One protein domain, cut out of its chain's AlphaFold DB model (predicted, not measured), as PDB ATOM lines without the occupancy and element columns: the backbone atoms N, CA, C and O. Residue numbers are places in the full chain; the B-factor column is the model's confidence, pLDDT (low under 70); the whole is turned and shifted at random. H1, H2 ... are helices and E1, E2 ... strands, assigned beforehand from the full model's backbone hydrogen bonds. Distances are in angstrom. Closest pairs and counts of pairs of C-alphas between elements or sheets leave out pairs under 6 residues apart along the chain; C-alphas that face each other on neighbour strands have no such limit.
ATOM      1  N   ALA A  32     -56.632 -33.975  27.375       85.19
ATOM      2  CA  ALA A  32     -56.577 -34.980  28.429       85.19
ATOM      3  C   ALA A  32     -55.174 -35.116  29.015       85.19
ATOM      4  O   ALA A  32     -54.159 -34.925  28.336       85.19
ATOM      5  N   ASP A  33     -55.144 -35.475  30.295       88.00
ATOM      6  CA  ASP A  33     -53.923 -35.713  31.045       88.00
ATOM      7  C   ASP A  33     -53.399 -37.124  30.792       88.00
ATOM      8  O   ASP A  33     -54.098 -38.122  30.977       88.00
ATOM      9  N   ILE A  34     -52.123 -37.218  30.429       88.50
ATOM     10  CA  ILE A  34     -51.410 -38.488  30.381       88.50
ATOM     11  C   ILE A  34     -50.866 -38.774  31.771       88.50
ATOM     12  O   ILE A  34     -50.004 -38.050  32.277       88.50
ATOM     13  N   MET A  35     -51.368 -39.839  32.391       87.81
ATOM     14  CA  MET A  35     -51.012 -40.224  33.753       87.81
ATOM     15  C   MET A  35     -50.228 -41.534  33.781       87.81
ATOM     16  O   MET A  35     -50.578 -42.498  33.107       87.81
ATOM     17  N   LEU A  36     -49.203 -41.594  34.629       84.88
ATOM     18  CA  LEU A  36     -48.457 -42.815  34.922       84.88
ATOM     19  C   LEU A  36     -48.278 -42.950  36.436       84.88
ATOM     20  O   LEU A  36     -47.822 -42.017  37.099       84.88
ATOM     21  N   ALA A  37     -48.657 -44.106  36.992       83.81
ATOM     22  CA  ALA A  37     -48.591 -44.392  38.430       83.81
ATOM     23  C   ALA A  37     -49.229 -43.289  39.312       83.81
ATOM     24  O   ALA A  37     -48.676 -42.891  40.337       83.81
ATOM     25  N   GLY A  38     -50.378 -42.754  38.881       81.00
ATOM     26  CA  GLY A  38     -51.117 -41.712  39.605       81.00
ATOM     27  C   GLY A  38     -50.534 -40.298  39.502       81.00
ATOM     28  O   GLY A  38     -51.097 -39.378  40.088       81.00
ATOM     29  N   LYS A  39     -49.440 -40.089  38.755       81.06
ATOM     30  CA  LYS A  39     -48.909 -38.755  38.450       81.06
ATOM     31  C   LYS A  39     -49.252 -38.329  37.034       81.06
ATOM     32  O   LYS A  39     -49.083 -39.107  36.101       81.06
ATOM     33  N   ILE A  40     -49.654 -37.070  36.891       87.00
ATOM     34  CA  ILE A  40     -49.804 -36.411  35.594       87.00
ATOM     35  C   ILE A  40     -48.404 -36.145  35.034       87.00
ATOM     36  O   ILE A  40     -47.559 -35.563  35.715       87.00
ATOM     37  N   LEU A  41     -48.155 -36.613  33.814       86.00
ATOM     38  CA  LEU A  41     -46.919 -36.366  33.078       86.00
ATOM     39  C   LEU A  41     -47.038 -35.097  32.237       86.00
ATOM     40  O   LEU A  41     -46.162 -34.241  32.293       86.00
ATOM     41  N   THR A  42     -48.105 -34.997  31.447       85.56
ATOM     42  CA  THR A  42     -48.388 -33.862  30.563       85.56
ATOM     43  C   THR A  42     -49.869 -33.842  30.193       85.56
ATOM     44  O   THR A  42     -50.543 -34.869  30.300       85.56
ATOM     45  N   THR A  43     -50.353 -32.700  29.717       87.62
ATOM     46  CA  THR A  43     -51.703 -32.531  29.175       87.62
ATOM     47  C   THR A  43     -51.599 -32.370  27.664       87.62
ATOM     48  O   THR A  43     -50.882 -31.496  27.173       87.62
ATOM     49  N   LEU A  44     -52.301 -33.214  26.913       86.56
ATOM     50  CA  LEU A  44     -52.294 -33.182  25.453       86.56
ATOM     51  C   LEU A  44     -53.586 -32.564  24.940       86.56
ATOM     52  O   LEU A  44     -54.662 -32.978  25.351       86.56
ATOM     53  N   GLU A  55     -45.418 -41.013  22.167       89.88
ATOM     54  CA  GLU A  55     -44.017 -40.856  22.536       89.88
ATOM     55  C   GLU A  55     -43.842 -39.589  23.373       89.88
ATOM     56  O   GLU A  55     -44.356 -38.521  23.034       89.88
ATOM     57  N   LEU A  56     -43.115 -39.710  24.482       89.31
ATOM     58  CA  LEU A  56     -42.846 -38.623  25.416       89.31
ATOM     59  C   LEU A  56     -41.372 -38.643  25.806       89.31
ATOM     60  O   LEU A  56     -40.810 -39.697  26.109       89.31
ATOM     61  N   HIS A  57     -40.755 -37.469  25.850       89.56
ATOM     62  CA  HIS A  57     -39.443 -37.294  26.452       89.56
ATOM     63  C   HIS A  57     -39.613 -37.005  27.936       89.56
ATOM     64  O   HIS A  57     -40.323 -36.078  28.319       89.56
ATOM     65  N   ILE A  58     -38.958 -37.810  28.772       88.31
ATOM     66  CA  ILE A  58     -39.082 -37.734  30.226       88.31
ATOM     67  C   ILE A  58     -37.709 -37.475  30.830       88.31
ATOM     68  O   ILE A  58     -36.787 -38.280  30.693       88.31
ATOM     69  N   ARG A  59     -37.590 -36.376  31.575       86.88
ATOM     70  CA  ARG A  59     -36.426 -36.080  32.404       86.88
ATOM     71  C   ARG A  59     -36.711 -36.499  33.838       86.88
ATOM     72  O   ARG A  59     -37.662 -36.030  34.471       86.88
ATOM     73  N   VAL A  60     -35.849 -37.355  34.377       89.25
ATOM     74  CA  VAL A  60     -35.939 -37.838  35.757       89.25
ATOM     75  C   VAL A  60     -34.675 -37.506  36.540       89.25
ATOM     76  O   VAL A  60     -33.565 -37.586  36.021       89.25
ATOM     77  N   ARG A  61     -34.839 -37.166  37.819       87.81
ATOM     78  CA  ARG A  61     -33.739 -36.996  38.772       87.81
ATOM     79  C   ARG A  61     -33.685 -38.205  39.687       87.81
ATOM     80  O   ARG A  61     -34.664 -38.508  40.368       87.81
ATOM     81  N   VAL A  62     -32.544 -38.881  39.721       90.06
ATOM     82  CA  VAL A  62     -32.276 -39.936  40.705       90.06
ATOM     83  C   VAL A  62     -31.958 -39.268  42.039       90.06
ATOM     84  O   VAL A  62     -31.138 -38.353  42.081       90.06
ATOM     85  N   TYR A  63     -32.624 -39.694  43.108       90.38
ATOM     86  CA  TYR A  63     -32.412 -39.127  44.444       90.38
ATOM     87  C   TYR A  63     -32.030 -40.167  45.494       90.38
ATOM     88  O   TYR A  63     -31.542 -39.791  46.553       90.38
ATOM     89  N   ASP A  64     -32.246 -41.454  45.222       90.00
ATOM     90  CA  ASP A  64     -31.951 -42.514  46.179       90.00
ATOM     91  C   ASP A  64     -31.584 -43.811  45.451       90.00
ATOM     92  O   ASP A  64     -31.978 -44.050  44.300       90.00
ATOM     93  N   THR A  65     -30.817 -44.653  46.128       92.06
ATOM     94  CA  THR A  65     -30.383 -45.957  45.638       92.06
ATOM     95  C   THR A  65     -30.750 -47.018  46.662       92.06
ATOM     96  O   THR A  65     -30.783 -46.771  47.862       92.06
ATOM     97  N   GLY A  66     -31.071 -48.216  46.194       88.19
ATOM     98  CA  GLY A  66     -31.441 -49.293  47.096       88.19
ATOM     99  C   GLY A  66     -31.306 -50.653  46.449       88.19
ATOM    100  O   GLY A  66     -30.949 -50.777  45.278       88.19
ATOM    101  N   THR A  67     -31.613 -51.672  47.234       87.38
ATOM    102  CA  THR A  67     -31.698 -53.066  46.805       87.38
ATOM    103  C   THR A  67     -33.057 -53.598  47.217       87.38
ATOM    104  O   THR A  67     -33.462 -53.414  48.365       87.38
ATOM    105  N   ALA A  68     -33.776 -54.210  46.283       81.06
ATOM    106  CA  ALA A  68     -35.060 -54.839  46.553       81.06
ATOM    107  C   ALA A  68     -34.922 -56.347  46.351       81.06
ATOM    108  O   ALA A  68     -34.309 -56.798  45.382       81.06
ATOM    109  N   TYR A  69     -35.491 -57.109  47.278       77.00
ATOM    110  CA  TYR A  69     -35.773 -58.521  47.057       77.00
ATOM    111  C   TYR A  69     -37.073 -58.607  46.248       77.00
ATOM    112  O   TYR A  69     -37.935 -57.739  46.401       77.00
ATOM    113  N   GLY A  70     -37.193 -59.599  45.358       71.94
ATOM    114  CA  GLY A  70     -38.416 -59.809  44.573       71.94
ATOM    115  C   GLY A  70     -39.653 -59.975  45.462       71.94
ATOM    116  O   GLY A  70     -39.520 -60.183  46.667       71.94
ATOM    117  N   ASP A  71     -40.849 -59.910  44.870       67.94
ATOM    118  CA  ASP A  71     -42.145 -59.796  45.573       67.94
ATOM    119  C   ASP A  71     -42.408 -60.843  46.680       67.94
ATOM    120  O   ASP A  71     -43.245 -60.618  47.550       67.94
ATOM    121  N   ASN A  72     -41.660 -61.952  46.704       71.06
ATOM    122  CA  ASN A  72     -41.785 -63.023  47.696       71.06
ATOM    123  C   ASN A  72     -40.566 -63.178  48.629       71.06
ATOM    124  O   ASN A  72     -40.488 -64.149  49.374       71.06
ATOM    125  N   GLY A  73     -39.575 -62.279  48.571       64.06
ATOM    126  CA  GLY A  73     -38.321 -62.400  49.330       64.06
ATOM    127  C   GLY A  73     -37.370 -63.499  48.832       64.06
ATOM    128  O   GLY A  73     -36.237 -63.586  49.302       64.06
ATOM    129  N   GLU A  74     -37.796 -64.306  47.859       61.81
ATOM    130  CA  GLU A  74     -36.976 -65.310  47.188       61.81
ATOM    131  C   GLU A  74     -36.357 -64.712  45.917       61.81
ATOM    132  O   GLU A  74     -37.058 -64.339  44.976       61.81
ATOM    133  N   GLY A  75     -35.029 -64.589  45.902       69.06
ATOM    134  CA  GLY A  75     -34.262 -64.096  44.759       69.06
ATOM    135  C   GLY A  75     -33.010 -63.323  45.169       69.06
ATOM    136  O   GLY A  75     -32.879 -62.878  46.312       69.06
ATOM    137  N   GLU A  76     -32.081 -63.157  44.229       77.75
ATOM    138  CA  GLU A  76     -30.937 -62.268  44.431       77.75
ATOM    139  C   GLU A  76     -31.415 -60.810  44.530       77.75
ATOM    140  O   GLU A  76     -32.278 -60.391  43.750       77.75
ATOM    141  N   PRO A  77     -30.887 -60.021  45.485       82.00
ATOM    142  CA  PRO A  77     -31.263 -58.623  45.623       82.00
ATOM    143  C   PRO A  77     -30.890 -57.855  44.353       82.00
ATOM    144  O   PRO A  77     -29.719 -57.781  43.979       82.00
ATOM    145  N   SER A  78     -31.886 -57.240  43.712       85.06
ATOM    146  CA  SER A  78     -31.664 -56.429  42.516       85.06
ATOM    147  C   SER A  78     -31.488 -54.956  42.900       85.06
ATOM    148  O   SER A  78     -32.310 -54.407  43.652       85.06
ATOM    149  N   PRO A  79     -30.419 -54.286  42.436       86.69
ATOM    150  CA  PRO A  79     -30.216 -52.873  42.707       86.69
ATOM    151  C   PRO A  79     -31.247 -52.030  41.948       86.69
ATOM    152  O   PRO A  79     -31.389 -52.141  40.734       86.69
ATOM    153  N   TYR A  80     -31.913 -51.115  42.651       89.56
ATOM    154  CA  TYR A  80     -32.830 -50.143  42.060       89.56
ATOM    155  C   TYR A  80     -32.385 -48.702  42.339       89.56
ATOM    156  O   TYR A  80     -31.480 -48.419  43.137       89.56
ATOM    157  N   ARG A  81     -33.008 -47.762  41.624       88.06
ATOM    158  CA  ARG A  81     -32.814 -46.317  41.773       88.06
ATOM    159  C   ARG A  81     -34.178 -45.663  41.913       88.06
ATOM    160  O   ARG A  81     -35.034 -45.869  41.057       88.06
ATOM    161  N   LYS A  82     -34.390 -44.877  42.971       87.00
ATOM    162  CA  LYS A  82     -35.606 -44.064  43.074       87.00
ATOM    163  C   LYS A  82     -35.403 -42.789  42.280       87.00
ATOM    164  O   LYS A  82     -34.402 -42.085  42.441       87.00
ATOM    165  N   THR A  83     -36.375 -42.492  41.431       88.50
ATOM    166  CA  THR A  83     -36.349 -41.326  40.560       88.50
ATOM    167  C   THR A  83     -37.561 -40.441  40.816       88.50
ATOM    168  O   THR A  83     -38.621 -40.894  41.253       88.50
ATOM    169  N   LYS A  84     -37.395 -39.139  40.598       86.12
ATOM    170  CA  LYS A  84     -38.470 -38.150  40.619       86.12
ATOM    171  C   LYS A  84     -38.576 -37.540  39.228       86.12
ATOM    172  O   LYS A  84     -37.561 -37.165  38.646       86.12
ATOM    173  N   LEU A  85     -39.798 -37.442  38.715       86.31
ATOM    174  CA  LEU A  85     -40.091 -36.712  37.485       86.31
ATOM    175  C   LEU A  85     -39.679 -35.243  37.653       86.31
ATOM    176  O   LEU A  85     -40.095 -34.609  38.624       86.31
ATOM    177  N   VAL A  86     -38.854 -34.739  36.736       86.00
ATOM    178  CA  VAL A  86     -38.460 -33.323  36.665       86.00
ATOM    179  C   VAL A  86     -39.306 -32.617  35.618       86.00
ATOM    180  O   VAL A  86     -39.951 -31.623  35.926       86.00
ATOM    181  N   SER A  87     -39.333 -33.155  34.400       84.06
ATOM    182  CA  SER A  87     -40.118 -32.609  33.297       84.06
ATOM    183  C   SER A  87     -40.487 -33.694  32.286       84.06
ATOM    184  O   SER A  87     -39.841 -34.741  32.213       84.06
ATOM    185  N   CYS A  88     -41.554 -33.445  31.528       86.69
ATOM    186  CA  CYS A  88     -42.036 -34.301  30.450       86.69
ATOM    187  C   CYS A  88     -42.513 -33.418  29.289       86.69
ATOM    188  O   CYS A  88     -43.183 -32.416  29.538       86.69
ATOM    189  N   TRP A  89     -42.162 -33.753  28.049       87.69
ATOM    190  CA  TRP A  89     -42.571 -32.997  26.861       87.69
ATOM    191  C   TRP A  89     -42.695 -33.889  25.623       87.69
ATOM    192  O   TRP A  89     -42.227 -35.029  25.602       87.69
ATOM    193  N   LEU A  90     -43.354 -33.364  24.588       86.81
ATOM    194  CA  LEU A  90     -43.535 -34.054  23.311       86.81
ATOM    195  C   LEU A  90     -42.254 -34.013  22.460       86.81
ATOM    196  O   LEU A  90     -41.543 -33.000  22.472       86.81
ATOM    197  N   PRO A  91     -41.977 -35.060  21.664       84.38
ATOM    198  CA  PRO A  91     -40.868 -35.046  20.719       84.38
ATOM    199  C   PRO A  91     -41.032 -33.888  19.723       84.38
ATOM    200  O   PRO A  91     -42.105 -33.665  19.167       84.38
ATOM    201  N   GLY A  92     -39.962 -33.118  19.523       81.31
ATOM    202  CA  GLY A  92     -39.954 -31.935  18.655       81.31
ATOM    203  C   GLY A  92     -40.320 -30.613  19.340       81.31
ATOM    204  O   GLY A  92     -40.074 -29.559  18.757       81.31
ATOM    205  N   GLN A  93     -40.832 -30.629  20.576       80.69
ATOM    206  CA  GLN A  93     -40.926 -29.410  21.385       80.69
ATOM    207  C   GLN A  93     -39.578 -29.086  22.050       80.69
ATOM    208  O   GLN A  93     -38.828 -30.013  22.382       80.69
ATOM    209  N   PRO A  94     -39.246 -27.792  22.239       79.12
ATOM    210  CA  PRO A  94     -38.061 -27.415  22.994       79.12
ATOM    211  C   PRO A  94     -38.161 -27.983  24.409       79.12
ATOM    212  O   PRO A  94     -39.234 -28.007  25.014       79.12
ATOM    213  N   GLU A  95     -37.031 -28.462  24.919       80.12
ATOM    214  CA  GLU A  95     -36.962 -29.004  26.266       80.12
ATOM    215  C   GLU A  95     -37.365 -27.921  27.282       80.12
ATOM    216  O   GLU A  95     -36.786 -26.830  27.267       80.12
ATOM    217  N   PRO A  96     -38.354 -28.186  28.155       76.00
ATOM    218  CA  PRO A  96     -38.762 -27.228  29.164       76.00
ATOM    219  C   PRO A  96     -37.614 -27.006  30.148       76.00
ATOM    220  O   PRO A  96     -37.002 -27.961  30.649       76.00
ATOM    221  N   GLU A  97     -37.333 -25.736  30.437       73.62
ATOM    222  CA  GLU A  97     -36.352 -25.382  31.453       73.62
ATOM    223  C   GLU A  97     -36.751 -26.004  32.798       73.62
ATOM    224  O   GLU A  97     -37.939 -26.046  33.143       73.62
ATOM    225  N   PRO A  98     -35.785 -26.541  33.564       63.28
ATOM    226  CA  PRO A  98     -36.081 -27.089  34.873       63.28
ATOM    227  C   PRO A  98     -36.624 -25.962  35.753       63.28
ATOM    228  O   PRO A  98     -35.900 -25.032  36.103       63.28
ATOM    229  N   VAL A  99     -37.908 -26.042  36.109       61.53
ATOM    230  CA  VAL A  99     -38.521 -25.085  37.030       61.53
ATOM    231  C   VAL A  99     -37.824 -25.261  38.377       61.53
ATOM    232  O   VAL A  99     -37.997 -26.294  39.031       61.53
ATOM    233  N   LYS A 100     -36.994 -24.280  38.761       54.97
ATOM    234  CA  LYS A 100     -36.355 -24.227  40.081       54.97
ATOM    235  C   LYS A 100     -37.439 -24.410  41.137       54.97
ATOM    236  O   LYS A 100     -38.512 -23.805  41.058       54.97
ATOM    237  N   SER A 101     -37.192 -25.285  42.104       57.84
ATOM    238  CA  SER A 101     -38.142 -25.466  43.195       57.84
ATOM    239  C   SER A 101     -38.281 -24.158  43.982       57.84
ATOM    240  O   SER A 101     -37.347 -23.362  44.039       57.84
ATOM    241  N   LYS A 102     -39.439 -23.930  44.614       57.31
ATOM    242  CA  LYS A 102     -39.660 -22.758  45.482       57.31
ATOM    243  C   LYS A 102     -38.514 -22.586  46.497       57.31
ATOM    244  O   LYS A 102     -38.017 -21.486  46.659       57.31
ATOM    245  N   ALA A 103     -38.024 -23.691  47.061       52.88
ATOM    246  CA  ALA A 103     -36.893 -23.697  47.986       52.88
ATOM    247  C   ALA A 103     -35.571 -23.211  47.362       52.88
ATOM    248  O   ALA A 103     -34.781 -22.574  48.044       52.88
ATOM    249  N   GLU A 104     -35.321 -23.495  46.081       57.72
ATOM    250  CA  GLU A 104     -34.140 -22.978  45.376       57.72
ATOM    251  C   GLU A 104     -34.287 -21.484  45.069       57.72
ATOM    252  O   GLU A 104     -33.319 -20.749  45.191       57.72
ATOM    253  N   LEU A 105     -35.499 -21.023  44.745       59.50
ATOM    254  CA  LEU A 105     -35.790 -19.600  44.543       59.50
ATOM    255  C   LEU A 105     -35.681 -18.791  45.847       59.50
ATOM    256  O   LEU A 105     -35.129 -17.696  45.832       59.50
ATOM    257  N   ASP A 106     -36.176 -19.332  46.964       62.66
ATOM    258  CA  ASP A 106     -36.077 -18.689  48.279       62.66
ATOM    259  C   ASP A 106     -34.613 -18.659  48.774       62.66
ATOM    260  O   ASP A 106     -34.165 -17.640  49.291       62.66
ATOM    261  N   ALA A 107     -33.826 -19.719  48.543       57.66
ATOM    262  CA  ALA A 107     -32.404 -19.750  48.905       57.66
ATOM    263  C   ALA A 107     -31.548 -18.766  48.084       57.66
ATOM    264  O   ALA A 107     -30.611 -18.169  48.612       57.66
ATOM    265  N   GLU A 108     -31.861 -18.581  46.799       60.25
ATOM    266  CA  GLU A 108     -31.187 -17.603  45.934       60.25
ATOM    267  C   GLU A 108     -31.531 -16.163  46.362       60.25
ATOM    268  O   GLU A 108     -30.648 -15.310  46.406       60.25
ATOM    269  N   ALA A 109     -32.776 -15.916  46.793       62.03
ATOM    270  CA  ALA A 109     -33.199 -14.632  47.354       62.03
ATOM    271  C   ALA A 109     -32.554 -14.329  48.722       62.03
ATOM    272  O   ALA A 109     -32.187 -13.185  48.989       62.03
ATOM    273  N   GLU A 110     -32.378 -15.333  49.587       62.12
ATOM    274  CA  GLU A 110     -31.658 -15.164  50.858       62.12
ATOM    275  C   GLU A 110     -30.160 -14.901  50.644       62.12
ATOM    276  O   GLU A 110     -29.576 -14.081  51.355       62.12
ATOM    277  N   ALA A 111     -29.544 -15.537  49.644       61.41
ATOM    278  CA  ALA A 111     -28.155 -15.275  49.278       61.41
ATOM    279  C   ALA A 111     -27.965 -13.841  48.746       61.41
ATOM    280  O   ALA A 111     -27.055 -13.140  49.185       61.41
ATOM    281  N   GLU A 112     -28.861 -13.364  47.877       63.41
ATOM    282  CA  GLU A 112     -28.836 -11.984  47.372       63.41
ATOM    283  C   GLU A 112     -29.109 -10.949  48.486       63.41
ATOM    284  O   GLU A 112     -28.527  -9.858  48.502       63.41
TER     285      GLU A 112
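AT A GLANCE: This is residues 32 to 44 and 55 to 112 of the 140 residues of an uncharacterized protein of uncultured Mycobacterium sp (UniProt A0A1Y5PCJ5). A long two-stranded hairpin, E3 and E4, arches over at a sharp bend in both strands; a short second hairpin, E1 and E2, sits beside one end of it with E2 near E4, and residues 101 to 112, of which 102 to 112 belong to the single helix H1, stick out. The loop of residues 69 to 77 joins E3 and E4 at the other end of the long hairpin. The printed part has 71 residues with four named strands and one named helix, in the order E1, E2, E3, E4, H1; each hairpin is an antiparallel sheet of two strands, and the class is mixed, helices and strands. The whole is extended, with a radius of gyration of the C-alphas of 17.2 A, and only just flat, spanning 52 by 37 by 20 A.

IN THESE COORDINATES: Begin at C-alpha 32, at (-56.577, -34.980, 28.429), where E1 starts and runs to residue 36. E2 follows at residues 39 to 44. After the cut, look for E3 at residues 57 to 68, 27.0 A from first to last C-alpha, and E4 at residues 78 to 89, 30.2 A long; E4 begins with C-alpha 78 at (-31.664, -56.429, 42.516). H1 takes residues 102 to 112, 15.4 A long, and ends with C-alpha 112 at (-28.836, -11.984, 47.372).

HOW THE PARTS SIT: E1 and E2 form a hairpin over a tight link, antiparallel at 148 degrees between directions; look at N 34 and O 42, 2.8 A apart and within hydrogen-bond range. E3 and E4 form the other hairpin, antiparallel at 159 degrees, over a short link of 9 residues; N 57 and O 89, 2.9 A, and N 68 and O 78, 3.0 A, are within hydrogen-bond range. E3 bends by 80 degrees at residue 64, and E4 bends by 70 degrees at residue 86. Between E2 and E4 the closest C-alphas are those of Leu 41 and Cys 88, 5.9 A apart. E2 and E3 are only just apart, 8.5 A at the closest. E1 is apart from E3 and E4, and H1 is apart from E1, E2 and E3. In H1 every O i to N i+4 pair is within hydrogen-bond range.

THE WHOLE: The two C-alphas farthest apart are those of Glu 74 and Glu 112, 53.9 A. Residues 45 to 54 are not printed, and C-alphas 44 and 55 are 11.7 A apart across this cut. The link from E4 to H1, residues 90 to 101, is long. The mean pLDDT of the printed part is 78.5; look for low confidence, under 70, at residue 71, residues 73 to 75 and residues 98 to 112.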